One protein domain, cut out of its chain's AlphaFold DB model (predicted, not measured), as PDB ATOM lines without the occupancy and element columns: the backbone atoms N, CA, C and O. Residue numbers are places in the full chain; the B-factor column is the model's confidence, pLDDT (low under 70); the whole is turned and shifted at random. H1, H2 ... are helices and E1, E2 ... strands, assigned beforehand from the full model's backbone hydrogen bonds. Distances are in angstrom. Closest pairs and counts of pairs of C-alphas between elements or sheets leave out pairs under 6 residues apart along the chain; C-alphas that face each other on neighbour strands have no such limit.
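Overview. This is residues 209 to 302 of the 453 residues of an uncharacterized protein of Theionarchaea archaeon DG-70 (UniProt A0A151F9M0). One twisted sheet of five short strands has helices over both faces: H1 over one face near the E1 edge, and H2 and the short H3 over the other. A long stretch without a named element, residues 222 to 237, joins H1 to E1, and its residues 227 to 228 pair antiparallel with residues 239 to 240 of E1. The printed part has 94 residues, with three named helices and five named strands in the order H1 E1 E2 H2 E3 H3 E4 E5; the sheet's order is E1 E2 E3 E4 E5, mixed, and the class is mixed, helices and strands. The whole is compact, with a radius of gyration of the C-alphas of 12.5 A, and rounded, spanning 33 by 29 by 25 A.

Along the chain. H1, residues 210 to 221, begins with C-alpha 210 at (156.386, 134.074, 175.815) and is 16.1 A long. E1 is residues 238 to 241, and E2, residues 246 to 250, is 13.3 A long from C-alpha 246 at (148.299, 114.497, 178.641). H2 is residues 256 to 263, 10.6 A. E3, residues 267 to 271, is 13.2 A long. H3 is residues 274 to 278. E4, residues 286 to 290, is 13.1 A long, and E5, residues 295 to 298, ends with C-alpha 298 at (142.103, 111.874, 166.503).

Arrangement. E1 and E2 form an antiparallel hairpin, with N 239 and O 248 2.9 A apart. E2 and E3 are parallel, with N 249 and O 269 at 2.8 A, and E3 and E4 are parallel, with N 288 and O 268 at 2.8 A. E4 and E5 form an antiparallel hairpin, with N 289 and O 296 at 2.7 A. These N and O pairs are within hydrogen-bond range. E2, H2, E3 and E3, H3, E4 are strand-helix-strand units, two parallel neighbour strands with a helix between, each with a right-handed crossover. H1 is near E1, lies over it at a height of 10.8 A over the sheet, and runs along the strands, at 9 degrees to E1 on the local plane. H2, on the opposite face, lies over E2 at a height of 10.3 A, only just slantwise to the strands, at 33 degrees to E2 on the local plane. H3, on the same face as H2, lies over E4 at a height of 8.2 A; their closest C-alphas, of Met 277 and Gly 289, are 6.4 A apart. H2 and H3 are apart. In H1, H2 and H3 every O i to N i+4 pair is within hydrogen-bond range.

Size, cuts and confidence. The two C-alphas farthest apart, of Arg 232 and Lys 302, are 35.9 A apart. The printed part has no cut. The link from H1 to E1, 16 residues, is long. The mean pLDDT of the printed part is 84.3; residue 209, residues 229 to 237 and residue 252 are under 70.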
ATOM      1  N   PHE A 209     160.197 132.808 174.357       69.94
ATOM      2  CA  PHE A 209     159.285 131.753 174.809       69.94
ATOM      3  C   PHE A 209     158.032 132.286 175.535       69.94
ATOM      4  O   PHE A 209     157.592 131.742 176.550       69.94
ATOM      5  N   TRP A 210     157.504 133.436 175.110       76.19
ATOM      6  CA  TRP A 210     156.386 134.074 175.815       76.19
ATOM      7  C   TRP A 210     155.096 133.259 175.707       76.19
ATOM      8  O   TRP A 210     154.296 133.267 176.639       76.19
ATOM      9  N   ARG A 211     154.922 132.530 174.600       81.00
ATOM     10  CA  ARG A 211     153.784 131.637 174.355       81.00
ATOM     11  C   ARG A 211     153.794 130.470 175.330       81.00
ATOM     12  O   ARG A 211     152.796 130.142 175.959       81.00
ATOM     13  N   GLU A 212     154.967 129.903 175.541       78.69
ATOM     14  CA  GLU A 212     155.206 128.844 176.502       78.69
ATOM     15  C   GLU A 212     154.918 129.342 177.921       78.69
ATOM     16  O   GLU A 212     154.188 128.677 178.654       78.69
ATOM     17  N   ASN A 213     155.420 130.525 178.292       79.06
ATOM     18  CA  ASN A 213     155.152 131.120 179.604       79.06
ATOM     19  C   ASN A 213     153.662 131.422 179.807       79.06
ATOM     20  O   ASN A 213     153.139 131.184 180.892       79.06
ATOM     21  N   LEU A 214     152.977 131.921 178.773       86.88
ATOM     22  CA  LEU A 214     151.540 132.176 178.810       86.88
ATOM     23  C   LEU A 214     150.773 130.890 179.134       86.88
ATOM     24  O   LEU A 214     149.947 130.891 180.044       86.88
ATOM     25  N   LEU A 215     151.082 129.785 178.449       87.94
ATOM     26  CA  LEU A 215     150.448 128.497 178.730       87.94
ATOM     27  C   LEU A 215     150.730 128.027 180.164       87.94
ATOM     28  O   LEU A 215     149.805 127.612 180.856       87.94
ATOM     29  N   GLY A 216     151.979 128.133 180.629       85.88
ATOM     30  CA  GLY A 216     152.349 127.793 182.006       85.88
ATOM     31  C   GLY A 216     151.538 128.578 183.040       85.88
ATOM     32  O   GLY A 216     150.925 127.979 183.920       85.88
ATOM     33  N   LEU A 217     151.445 129.903 182.885       87.19
ATOM     34  CA  LEU A 217     150.667 130.770 183.777       87.19
ATOM     35  C   LEU A 217     149.175 130.432 183.775       87.19
ATOM     36  O   LEU A 217     148.535 130.472 184.823       87.19
ATOM     37  N   LEU A 218     148.611 130.087 182.617       91.25
ATOM     38  CA  LEU A 218     147.207 129.692 182.523       91.25
ATOM     39  C   LEU A 218     146.949 128.324 183.162       91.25
ATOM     40  O   LEU A 218     145.921 128.150 183.818       91.25
ATOM     41  N   LEU A 219     147.882 127.375 183.044       89.50
ATOM     42  CA  LEU A 219     147.812 126.101 183.763       89.50
ATOM     43  C   LEU A 219     147.883 126.320 185.285       89.50
ATOM     44  O   LEU A 219     147.064 125.762 186.013       89.50
ATOM     45  N   GLU A 220     148.791 127.179 185.767       88.69
ATOM     46  CA  GLU A 220     148.907 127.531 187.194       88.69
ATOM     47  C   GLU A 220     147.650 128.232 187.724       88.69
ATOM     48  O   GLU A 220     147.121 127.844 188.768       88.69
ATOM     49  N   LYS A 221     147.131 129.220 186.981       91.62
ATOM     50  CA  LYS A 221     145.891 129.947 187.297       91.62
ATOM     51  C   LYS A 221     144.710 128.994 187.500       91.62
ATOM     52  O   LYS A 221     143.888 129.222 188.382       91.62
ATOM     53  N   ASN A 222     144.654 127.924 186.709       91.50
ATOM     54  CA  ASN A 222     143.600 126.910 186.754       91.50
ATOM     55  C   ASN A 222     143.955 125.696 187.632       91.50
ATOM     56  O   ASN A 222     143.274 124.673 187.582       91.50
ATOM     57  N   LEU A 223     145.003 125.799 188.460       91.50
ATOM     58  CA  LEU A 223     145.440 124.759 189.400       91.50
ATOM     59  C   LEU A 223     145.749 123.406 188.729       91.50
ATOM     60  O   LEU A 223     145.641 122.343 189.357       91.50
ATOM     61  N   ILE A 224     146.156 123.431 187.457       88.69
ATOM     62  CA  ILE A 224     146.594 122.244 186.732       88.69
ATOM     63  C   ILE A 224     148.073 122.014 187.017       88.69
ATOM     64  O   ILE A 224     148.937 122.812 186.671       88.69
ATOM     65  N   GLU A 225     148.368 120.877 187.637       87.50
ATOM     66  CA  GLU A 225     149.740 120.442 187.871       87.50
ATOM     67  C   GLU A 225     150.395 120.006 186.556       87.50
ATOM     68  O   GLU A 225     149.846 119.177 185.823       87.50
ATOM     69  N   PHE A 226     151.599 120.510 186.289       86.50
ATOM     70  CA  PHE A 226     152.384 120.132 185.120       86.50
ATOM     71  C   PHE A 226     153.861 119.927 185.448       86.50
ATOM     72  O   PHE A 226     154.409 120.459 186.413       86.50
ATOM     73  N   LYS A 227     154.526 119.148 184.596       82.69
ATOM     74  CA  LYS A 227     155.979 118.983 184.573       82.69
ATOM     75  C   LYS A 227     156.506 119.563 183.271       82.69
ATOM     76  O   LYS A 227     156.069 119.153 182.197       82.69
ATOM     77  N   ILE A 228     157.460 120.483 183.370       72.44
ATOM     78  CA  ILE A 228     158.151 121.029 182.201       72.44
ATOM     79  C   ILE A 228     159.237 120.040 181.785       72.44
ATOM     80  O   ILE A 228     160.116 119.697 182.582       72.44
ATOM     81  N   LYS A 229     159.201 119.600 180.529       64.31
ATOM     82  CA  LYS A 229     160.318 118.907 179.892       64.31
ATOM     83  C   LYS A 229     161.012 119.910 178.975       64.31
ATOM     84  O   LYS A 229     160.706 119.995 177.793       64.31
ATOM     85  N   SER A 230     161.929 120.698 179.529       54.66
ATOM     86  CA  SER A 230     162.835 121.494 178.708       54.66
ATOM     87  C   SER A 230     163.918 120.564 178.178       54.66
ATOM     88  O   SER A 230     164.840 120.177 178.900       54.66
ATOM     89  N   ASP A 231     163.786 120.143 176.922       48.28
ATOM     90  CA  ASP A 231     164.967 119.657 176.225       48.28
ATOM     91  C   ASP A 231     165.843 120.876 175.931       48.28
ATOM     92  O   ASP A 231     165.377 121.865 175.368       48.28
ATOM     93  N   ARG A 232     167.100 120.849 176.380       40.59
ATOM     94  CA  ARG A 232     167.980 122.032 176.388       40.59
ATOM     95  C   ARG A 232     168.323 122.533 174.982       40.59
ATOM     96  O   ARG A 232     168.856 123.633 174.857       40.59
ATOM     97  N   HIS A 233     168.013 121.737 173.961       38.81
ATOM     98  CA  HIS A 233     168.246 122.022 172.544       38.81
ATOM     99  C   HIS A 233     166.952 122.341 171.782       38.81
ATOM    100  O   HIS A 233     167.012 122.737 170.622       38.81
ATOM    101  N   SER A 234     165.785 122.178 172.413       48.06
ATOM    102  CA  SER A 234     164.500 122.357 171.749       48.06
ATOM    103  C   SER A 234     163.961 123.765 171.982       48.06
ATOM    104  O   SER A 234     163.824 124.222 173.116       48.06
ATOM    105  N   LEU A 235     163.648 124.457 170.884       49.72
ATOM    106  CA  LEU A 235     162.963 125.753 170.892       49.72
ATOM    107  C   LEU A 235     161.469 125.631 171.254       49.72
ATOM    108  O   LEU A 235     160.771 126.640 171.240       49.72
ATOM    109  N   SER A 236     160.976 124.435 171.590       60.09
ATOM    110  CA  SER A 236     159.596 124.198 172.007       60.09
ATOM    111  C   SER A 236     159.504 123.851 173.493       60.09
ATOM    112  O   SER A 236     160.226 122.981 173.989       60.09
ATOM    113  N   ALA A 237     158.593 124.499 174.235       63.47
ATOM    114  CA  ALA A 237     158.226 123.963 175.545       63.47
ATOM    115  C   ALA A 237     157.298 122.766 175.385       63.47
ATOM    116  O   ALA A 237     156.407 122.721 174.535       63.47
ATOM    117  N   GLN A 238     157.517 121.804 176.272       81.81
ATOM    118  CA  GLN A 238     156.765 120.571 176.350       81.81
ATOM    119  C   GLN A 238     156.265 120.426 177.787       81.81
ATOM    120  O   GLN A 238     157.058 120.442 178.737       81.81
ATOM    121  N   TYR A 239     154.952 120.294 177.950       86.19
ATOM    122  CA  TYR A 239     154.302 120.165 179.253       86.19
ATOM    123  C   TYR A 239     153.704 118.775 179.384       86.19
ATOM    124  O   TYR A 239     152.971 118.326 178.514       86.19
ATOM    125  N   PHE A 240     153.973 118.084 180.484       90.25
ATOM    126  CA  PHE A 240     153.248 116.864 180.821       90.25
ATOM    127  C   PHE A 240     152.307 117.138 181.986       90.25
ATOM    128  O   PHE A 240     152.767 117.592 183.034       90.25
ATOM    129  N   LEU A 241     151.018 116.854 181.804       93.25
ATOM    130  CA  LEU A 241     149.942 117.055 182.772       93.25
ATOM    131  C   LEU A 241     149.611 115.710 183.441       93.25
ATOM    132  O   LEU A 241     148.835 114.933 182.878       93.25
ATOM    133  N   PRO A 242     150.161 115.381 184.629       89.94
ATOM    134  CA  PRO A 242     150.080 114.023 185.168       89.94
ATOM    135  C   PRO A 242     148.651 113.584 185.497       89.94
ATOM    136  O   PRO A 242     148.306 112.426 185.298       89.94
ATOM    137  N   LYS A 243     147.806 114.509 185.971       91.25
ATOM    138  CA  LYS A 243     146.408 114.212 186.330       91.25
ATOM    139  C   LYS A 243     145.527 113.915 185.117       91.25
ATOM    140  O   LYS A 243     144.579 113.149 185.242       91.25
ATOM    141  N   LEU A 244     145.845 114.517 183.972       92.12
ATOM    142  CA  LEU A 244     145.138 114.296 182.705       92.12
ATOM    143  C   LEU A 244     145.825 113.235 181.835       92.12
ATOM    144  O   LEU A 244     145.326 112.904 180.765       92.12
ATOM    145  N   ASN A 245     146.995 112.745 182.261       93.81
ATOM    146  CA  ASN A 245     147.900 111.917 181.469       93.81
ATOM    147  C   ASN A 245     148.102 112.457 180.038       93.81
ATOM    148  O   ASN A 245     148.064 111.718 179.056       93.81
ATOM    149  N   THR A 246     148.251 113.782 179.924       94.62
ATOM    150  CA  THR A 246     148.299 114.497 178.641       94.62
ATOM    151  C   THR A 246     149.659 115.143 178.440       94.62
ATOM    152  O   THR A 246     150.188 115.798 179.340       94.62
ATOM    153  N   PHE A 247     150.217 114.987 177.247       93.56
ATOM    154  CA  PHE A 247     151.454 115.628 176.829       93.56
ATOM    155  C   PHE A 247     151.156 116.774 175.860       93.56
ATOM    156  O   PHE A 247     150.618 116.545 174.786       93.56
ATOM    157  N   ILE A 248     151.480 118.008 176.237       91.50
ATOM    158  CA  ILE A 248     151.259 119.207 175.430       91.50
ATOM    159  C   ILE A 248     152.558 119.629 174.754       91.50
ATOM    160  O   ILE A 248     153.606 119.741 175.398       91.50
ATOM    161  N   VAL A 249     152.455 119.902 173.461       88.44
ATOM    162  CA  VAL A 249     153.564 120.177 172.557       88.44
ATOM    163  C   VAL A 249     153.231 121.401 171.725       88.44
ATOM    164  O   VAL A 249     152.140 121.496 171.166       88.44
ATOM    165  N   ARG A 250     154.189 122.319 171.596       82.38
ATOM    166  CA  ARG A 250     154.086 123.441 170.666       82.38
ATOM    167  C   ARG A 250     155.255 123.437 169.693       82.38
ATOM    168  O   ARG A 250     156.375 123.685 170.109       82.38
ATOM    169  N   GLY A 251     155.000 123.204 168.408       72.94
ATOM    170  CA  GLY A 251     156.044 123.132 167.381       72.94
ATOM    171  C   GLY A 251     156.724 121.763 167.279       72.94
ATOM    172  O   GLY A 251     156.234 120.762 167.801       72.94
ATOM    173  N   LEU A 252     157.855 121.716 166.572       69.19
ATOM    174  CA  LEU A 252     158.530 120.464 166.226       69.19
ATOM    175  C   LEU A 252     159.145 119.781 167.458       69.19
ATOM    176  O   LEU A 252     159.795 120.423 168.292       69.19
ATOM    177  N   ILE A 253     158.982 118.457 167.535       72.88
ATOM    178  CA  ILE A 253     159.737 117.596 168.448       72.88
ATOM    179  C   ILE A 253     160.760 116.822 167.630       72.88
ATOM    180  O   ILE A 253     160.411 116.158 166.663       72.88
ATOM    181  N   ASP A 254     162.009 116.842 168.077       70.31
ATOM    182  CA  ASP A 254     163.103 116.111 167.430       70.31
ATOM    183  C   ASP A 254     162.901 114.581 167.508       70.31
ATOM    184  O   ASP A 254     163.236 113.822 166.603       70.31
ATOM    185  N   LYS A 255     162.302 114.111 168.612       81.56
ATOM    186  CA  LYS A 255     162.056 112.692 168.909       81.56
ATOM    187  C   LYS A 255     160.685 112.434 169.561       81.56
ATOM    188  O   LYS A 255     160.618 112.118 170.761       81.56
ATOM    189  N   PRO A 256     159.578 112.552 168.805       86.81
ATOM    190  CA  PRO A 256     158.227 112.361 169.335       86.81
ATOM    191  C   PRO A 256     158.035 110.946 169.896       86.81
ATOM    192  O   PRO A 256     157.629 110.795 171.049       86.81
ATOM    193  N   LYS A 257     158.471 109.912 169.160       88.44
ATOM    194  CA  LYS A 257     158.328 108.500 169.558       88.44
ATOM    195  C   LYS A 257     158.990 108.170 170.894       88.44
ATOM    196  O   LYS A 257     158.349 107.598 171.772       88.44
ATOM    197  N   GLU A 258     160.257 108.549 171.076       88.25
ATOM    198  CA  GLU A 258     160.984 108.313 172.333       88.25
ATOM    199  C   GLU A 258     160.309 109.036 173.509       88.25
ATOM    200  O   GLU A 258     160.246 108.521 174.628       88.25
ATOM    201  N   THR A 259     159.774 110.235 173.258       87.12
ATOM    202  CA  THR A 259     159.091 111.030 174.280       87.12
ATOM    203  C   THR A 259     157.770 110.399 174.701       87.12
ATOM    204  O   THR A 259     157.554 110.235 175.903       87.12
ATOM    205  N   VAL A 260     156.934 109.991 173.743       91.06
ATOM    206  CA  VAL A 260     155.667 109.298 174.009       91.06
ATOM    207  C   VAL A 260     155.921 107.974 174.728       91.06
ATOM    208  O   VAL A 260     155.316 107.724 175.765       91.06
ATOM    209  N   GLN A 261     156.893 107.170 174.290       90.44
ATOM    210  CA  GLN A 261     157.239 105.905 174.954       90.44
ATOM    211  C   GLN A 261     157.717 106.089 176.402       90.44
ATOM    212  O   GLN A 261     157.446 105.246 177.262       90.44
ATOM    213  N   LYS A 262     158.437 107.182 176.682       88.56
ATOM    214  CA  LYS A 262     158.938 107.503 178.023       88.56
ATOM    215  C   LYS A 262     157.839 108.019 178.949       88.56
ATOM    216  O   LYS A 262     157.816 107.640 180.116       88.56
ATOM    217  N   LEU A 263     156.996 108.928 178.458       88.94
ATOM    218  CA  LEU A 263     155.952 109.572 179.258       88.94
ATOM    219  C   LEU A 263     154.691 108.711 179.379       88.94
ATOM    220  O   LEU A 263     154.002 108.816 180.386       88.94
ATOM    221  N   LYS A 264     154.432 107.858 178.382       93.62
ATOM    222  CA  LYS A 264     153.218 107.044 178.227       93.62
ATOM    223  C   LYS A 264     151.927 107.851 178.440       93.62
ATOM    224  O   LYS A 264     151.102 107.453 179.267       93.62
ATOM    225  N   PRO A 265     151.774 109.005 177.760       95.19
ATOM    226  CA  PRO A 265     150.537 109.758 177.842       95.19
ATOM    227  C   PRO A 265     149.400 108.962 177.194       95.19
ATOM    228  O   PRO A 265     149.638 108.207 176.258       95.19
ATOM    229  N   ASP A 266     148.169 109.182 177.644       95.12
ATOM    230  CA  ASP A 266     146.984 108.711 176.916       95.12
ATOM    231  C   ASP A 266     146.666 109.662 175.744       95.12
ATOM    232  O   ASP A 266     146.114 109.249 174.723       95.12
ATOM    233  N   TYR A 267     147.055 110.938 175.887       95.56
ATOM    234  CA  TYR A 267     146.730 112.021 174.961       95.56
ATOM    235  C   TYR A 267     147.938 112.899 174.648       95.56
ATOM    236  O   TYR A 267     148.707 113.258 175.544       95.56
ATOM    237  N   VAL A 268     148.053 113.336 173.397       94.62
ATOM    238  CA  VAL A 268     148.993 114.385 172.990       94.62
ATOM    239  C   VAL A 268     148.211 115.587 172.475       94.62
ATOM    240  O   VAL A 268     147.439 115.462 171.532       94.62
ATOM    241  N   ALA A 269     148.408 116.757 173.081       93.50
ATOM    242  CA  ALA A 269     147.859 118.012 172.587       93.50
ATOM    243  C   ALA A 269     148.933 118.775 171.804       93.50
ATOM    244  O   ALA A 269     149.978 119.113 172.360       93.50
ATOM    245  N   VAL A 270     148.689 119.037 170.524       91.94
ATOM    246  CA  VAL A 270     149.675 119.616 169.603       91.94
ATOM    247  C   VAL A 270     149.174 120.968 169.118       91.94
ATOM    248  O   VAL A 270     148.127 121.050 168.481       91.94
ATOM    249  N   PHE A 271     149.922 122.030 169.404       88.69
ATOM    250  CA  PHE A 271     149.699 123.346 168.808       88.69
ATOM    251  C   PHE A 271     150.390 123.428 167.451       88.69
ATOM    252  O   PHE A 271     151.610 123.246 167.386       88.69
ATOM    253  N   GLY A 272     149.631 123.788 166.417       86.25
ATOM    254  CA  GLY A 272     150.156 124.032 165.078       86.25
ATOM    255  C   GLY A 272     149.309 123.399 163.982       86.25
ATOM    256  O   GLY A 272     148.105 123.211 164.138       86.25
ATOM    257  N   GLU A 273     149.957 123.107 162.859       84.25
ATOM    258  CA  GLU A 273     149.321 122.539 161.671       84.25
ATOM    259  C   GLU A 273     149.080 121.036 161.817       84.25
ATOM    260  O   GLU A 273     149.850 120.321 162.467       84.25
ATOM    261  N   ARG A 274     148.047 120.535 161.133       84.88
ATOM    262  CA  ARG A 274     147.653 119.121 161.157       84.88
ATOM    263  C   ARG A 274     148.787 118.158 160.820       84.88
ATOM    264  O   ARG A 274     148.934 117.127 161.473       84.88
ATOM    265  N   LYS A 275     149.663 118.544 159.896       84.00
ATOM    266  CA  LYS A 275     150.868 117.792 159.540       84.00
ATOM    267  C   LYS A 275     151.749 117.441 160.745       84.00
ATOM    268  O   LYS A 275     152.248 116.325 160.824       84.00
ATOM    269  N   GLN A 276     151.908 118.355 161.706       84.94
ATOM    270  CA  GLN A 276     152.694 118.112 162.928       84.94
ATOM    271  C   GLN A 276     152.002 117.122 163.873       84.94
ATOM    272  O   GLN A 276     152.640 116.467 164.690       84.94
ATOM    273  N   MET A 277     150.677 117.019 163.785       88.38
ATOM    274  CA  MET A 277     149.871 116.108 164.594       88.38
ATOM    275  C   MET A 277     150.036 114.670 164.105       88.38
ATOM    276  O   MET A 277     150.084 113.746 164.913       88.38
ATOM    277  N   LEU A 278     150.191 114.484 162.792       87.94
ATOM    278  CA  LEU A 278     150.396 113.168 162.192       87.94
ATOM    279  C   LEU A 278     151.687 112.484 162.639       87.94
ATOM    280  O   LEU A 278     151.739 111.256 162.648       87.94
ATOM    281  N   ASP A 279     152.679 113.250 163.099       88.44
ATOM    282  CA  ASP A 279     153.904 112.709 163.692       88.44
ATOM    283  C   ASP A 279     153.636 111.852 164.941       88.44
ATOM    284  O   ASP A 279     154.539 111.150 165.386       88.44
ATOM    285  N   PHE A 280     152.427 111.895 165.517       92.19
ATOM    286  CA  PHE A 280     152.026 111.103 166.684       92.19
ATOM    287  C   PHE A 280     151.117 109.911 166.351       92.19
ATOM    288  O   PHE A 280     150.859 109.077 167.225       92.19
ATOM    289  N   VAL A 281     150.644 109.788 165.106       91.75
ATOM    290  CA  VAL A 281     149.849 108.628 164.673       91.75
ATOM    291  C   VAL A 281     150.739 107.376 164.695       91.75
ATOM    292  O   VAL A 281     151.935 107.444 164.411       91.75
ATOM    293  N   GLY A 282     150.199 106.230 165.118       90.44
ATOM    294  CA  GLY A 282     151.002 105.017 165.339       90.44
ATOM    295  C   GLY A 282     151.742 104.951 166.676       90.44
ATOM    296  O   GLY A 282     152.468 103.985 166.922       90.44
ATOM    297  N   MET A 283     151.581 105.941 167.564       93.25
ATOM    298  CA  MET A 283     152.245 105.961 168.879       93.25
ATOM    299  C   MET A 283     151.358 105.526 170.050       93.25
ATOM    300  O   MET A 283     151.747 105.739 171.196       93.25
ATOM    301  N   ASP A 284     150.209 104.902 169.775       91.81
ATOM    302  CA  ASP A 284     149.240 104.460 170.790       91.81
ATOM    303  C   ASP A 284     148.755 105.616 171.695       91.81
ATOM    304  O   ASP A 284     148.662 105.502 172.918       91.81
ATOM    305  N   VAL A 285     148.438 106.765 171.087       94.44
ATOM    306  CA  VAL A 285     147.920 107.969 171.763       94.44
ATOM    307  C   VAL A 285     146.762 108.579 170.980       94.44
ATOM    308  O   VAL A 285     146.760 108.536 169.751       94.44
ATOM    309  N   SER A 286     145.798 109.175 171.681       94.88
ATOM    310  CA  SER A 286     144.821 110.066 171.043       94.88
ATOM    311  C   SER A 286     145.432 111.463 170.893       94.88
ATOM    312  O   SER A 286     146.227 111.899 171.728       94.88
ATOM    313  N   ILE A 287     145.080 112.178 169.828       94.62
ATOM    314  CA  ILE A 287     145.687 113.467 169.482       94.62
ATOM    315  C   ILE A 287     144.626 114.564 169.540       94.62
ATOM    316  O   ILE A 287     143.533 114.425 168.991       94.62
ATOM    317  N   ILE A 288     144.972 115.663 170.205       94.19
ATOM    318  CA  ILE A 288     144.183 116.891 170.280       94.19
ATOM    319  C   ILE A 288     144.967 117.974 169.543       94.19
ATOM    320  O   ILE A 288     145.903 118.570 170.072       94.19
ATOM    321  N   GLY A 289     144.594 118.209 168.298       92.12
ATOM    322  CA  GLY A 289     145.125 119.287 167.490       92.12
ATOM    323  C   GLY A 289     144.538 120.631 167.875       92.12
ATOM    324  O   GLY A 289     143.320 120.792 167.878       92.12
ATOM    325  N   ILE A 290     145.390 121.602 168.176       90.25
ATOM    326  CA  ILE A 290     144.998 122.968 168.516       90.25
ATOM    327  C   ILE A 290     145.391 123.861 167.336       90.25
ATOM    328  O   ILE A 290     146.497 124.401 167.287       90.25
ATOM    329  N   GLU A 291     144.472 123.970 166.374       87.25
ATOM    330  CA  GLU A 291     144.598 124.785 165.156       87.25
ATOM    331  C   GLU A 291     144.076 126.209 165.420       87.25
ATOM    332  O   GLU A 291     143.382 126.442 166.413       87.25
ATOM    333  N   GLU A 292     144.348 127.185 164.549       79.19
ATOM    334  CA  GLU A 292     143.787 128.541 164.703       79.19
ATOM    335  C   GLU A 292     142.249 128.525 164.666       79.19
ATOM    336  O   GLU A 292     141.593 129.059 165.566       79.19
ATOM    337  N   GLU A 293     141.673 127.836 163.674       78.88
ATOM    338  CA  GLU A 293     140.230 127.819 163.396       78.88
ATOM    339  C   GLU A 293     139.420 126.872 164.296       78.88
ATOM    340  O   GLU A 293     138.187 126.906 164.275       78.88
ATOM    341  N   GLY A 294     140.068 126.030 165.107       83.75
ATOM    342  CA  GLY A 294     139.341 125.061 165.918       83.75
ATOM    343  C   GLY A 294     140.207 124.014 166.598       83.75
ATOM    344  O   GLY A 294     141.371 124.252 166.918       83.75
ATOM    345  N   LEU A 295     139.580 122.869 166.866       88.25
ATOM    346  CA  LEU A 295     140.231 121.683 167.399       88.25
ATOM    347  C   LEU A 295     140.102 120.544 166.391       88.25
ATOM    348  O   LEU A 295     139.010 120.285 165.882       88.25
ATOM    349  N   TYR A 296     141.203 119.840 166.170       89.00
ATOM    350  CA  TYR A 296     141.230 118.557 165.486       89.00
ATOM    351  C   TYR A 296     141.319 117.441 166.528       89.00
ATOM    352  O   TYR A 296     142.041 117.563 167.516       89.00
ATOM    353  N   ILE A 297     140.571 116.356 166.339       91.25
ATOM    354  CA  ILE A 297     140.552 115.237 167.279       91.25
ATOM    355  C   ILE A 297     140.795 113.947 166.511       91.25
ATOM    356  O   ILE A 297     139.985 113.553 165.674       91.25
ATOM    357  N   TYR A 298     141.878 113.264 166.864       92.50
ATOM    358  CA  TYR A 298     142.103 111.874 166.503       92.50
ATOM    359  C   TYR A 298     141.964 111.021 167.761       92.50
ATOM    360  O   TYR A 298     142.729 111.167 168.715       92.50
ATOM    361  N   ASP A 299     140.966 110.146 167.776       91.81
ATOM    362  CA  ASP A 299     140.738 109.228 168.884       91.81
ATOM    363  C   ASP A 299     141.225 107.831 168.503       91.81
ATOM    364  O   ASP A 299     140.622 107.188 167.645       91.81
ATOM    365  N   LYS A 300     142.296 107.356 169.149       91.31
ATOM    366  CA  LYS A 300     142.881 106.038 168.862       91.31
ATOM    367  C   LYS A 300     141.919 104.881 169.144       91.31
ATOM    368  O   LYS A 300     142.081 103.799 168.593       91.31
ATOM    369  N   GLU A 301     140.937 105.105 170.018       90.06
ATOM    370  CA  GLU A 301     139.933 104.105 170.392       90.06
ATOM    371  C   GLU A 301     138.779 104.043 169.382       90.06
ATOM    372  O   GLU A 301     137.946 103.132 169.429       90.06
ATOM    373  N   LYS A 302     138.696 105.012 168.459       91.38
ATOM    374  CA  LYS A 302     137.676 105.003 167.418       91.38
ATOM    375  C   LYS A 302     137.991 103.878 166.422       91.38
ATOM    376  O   LYS A 302     139.072 103.872 165.838       91.38
TER     377      LYS A 302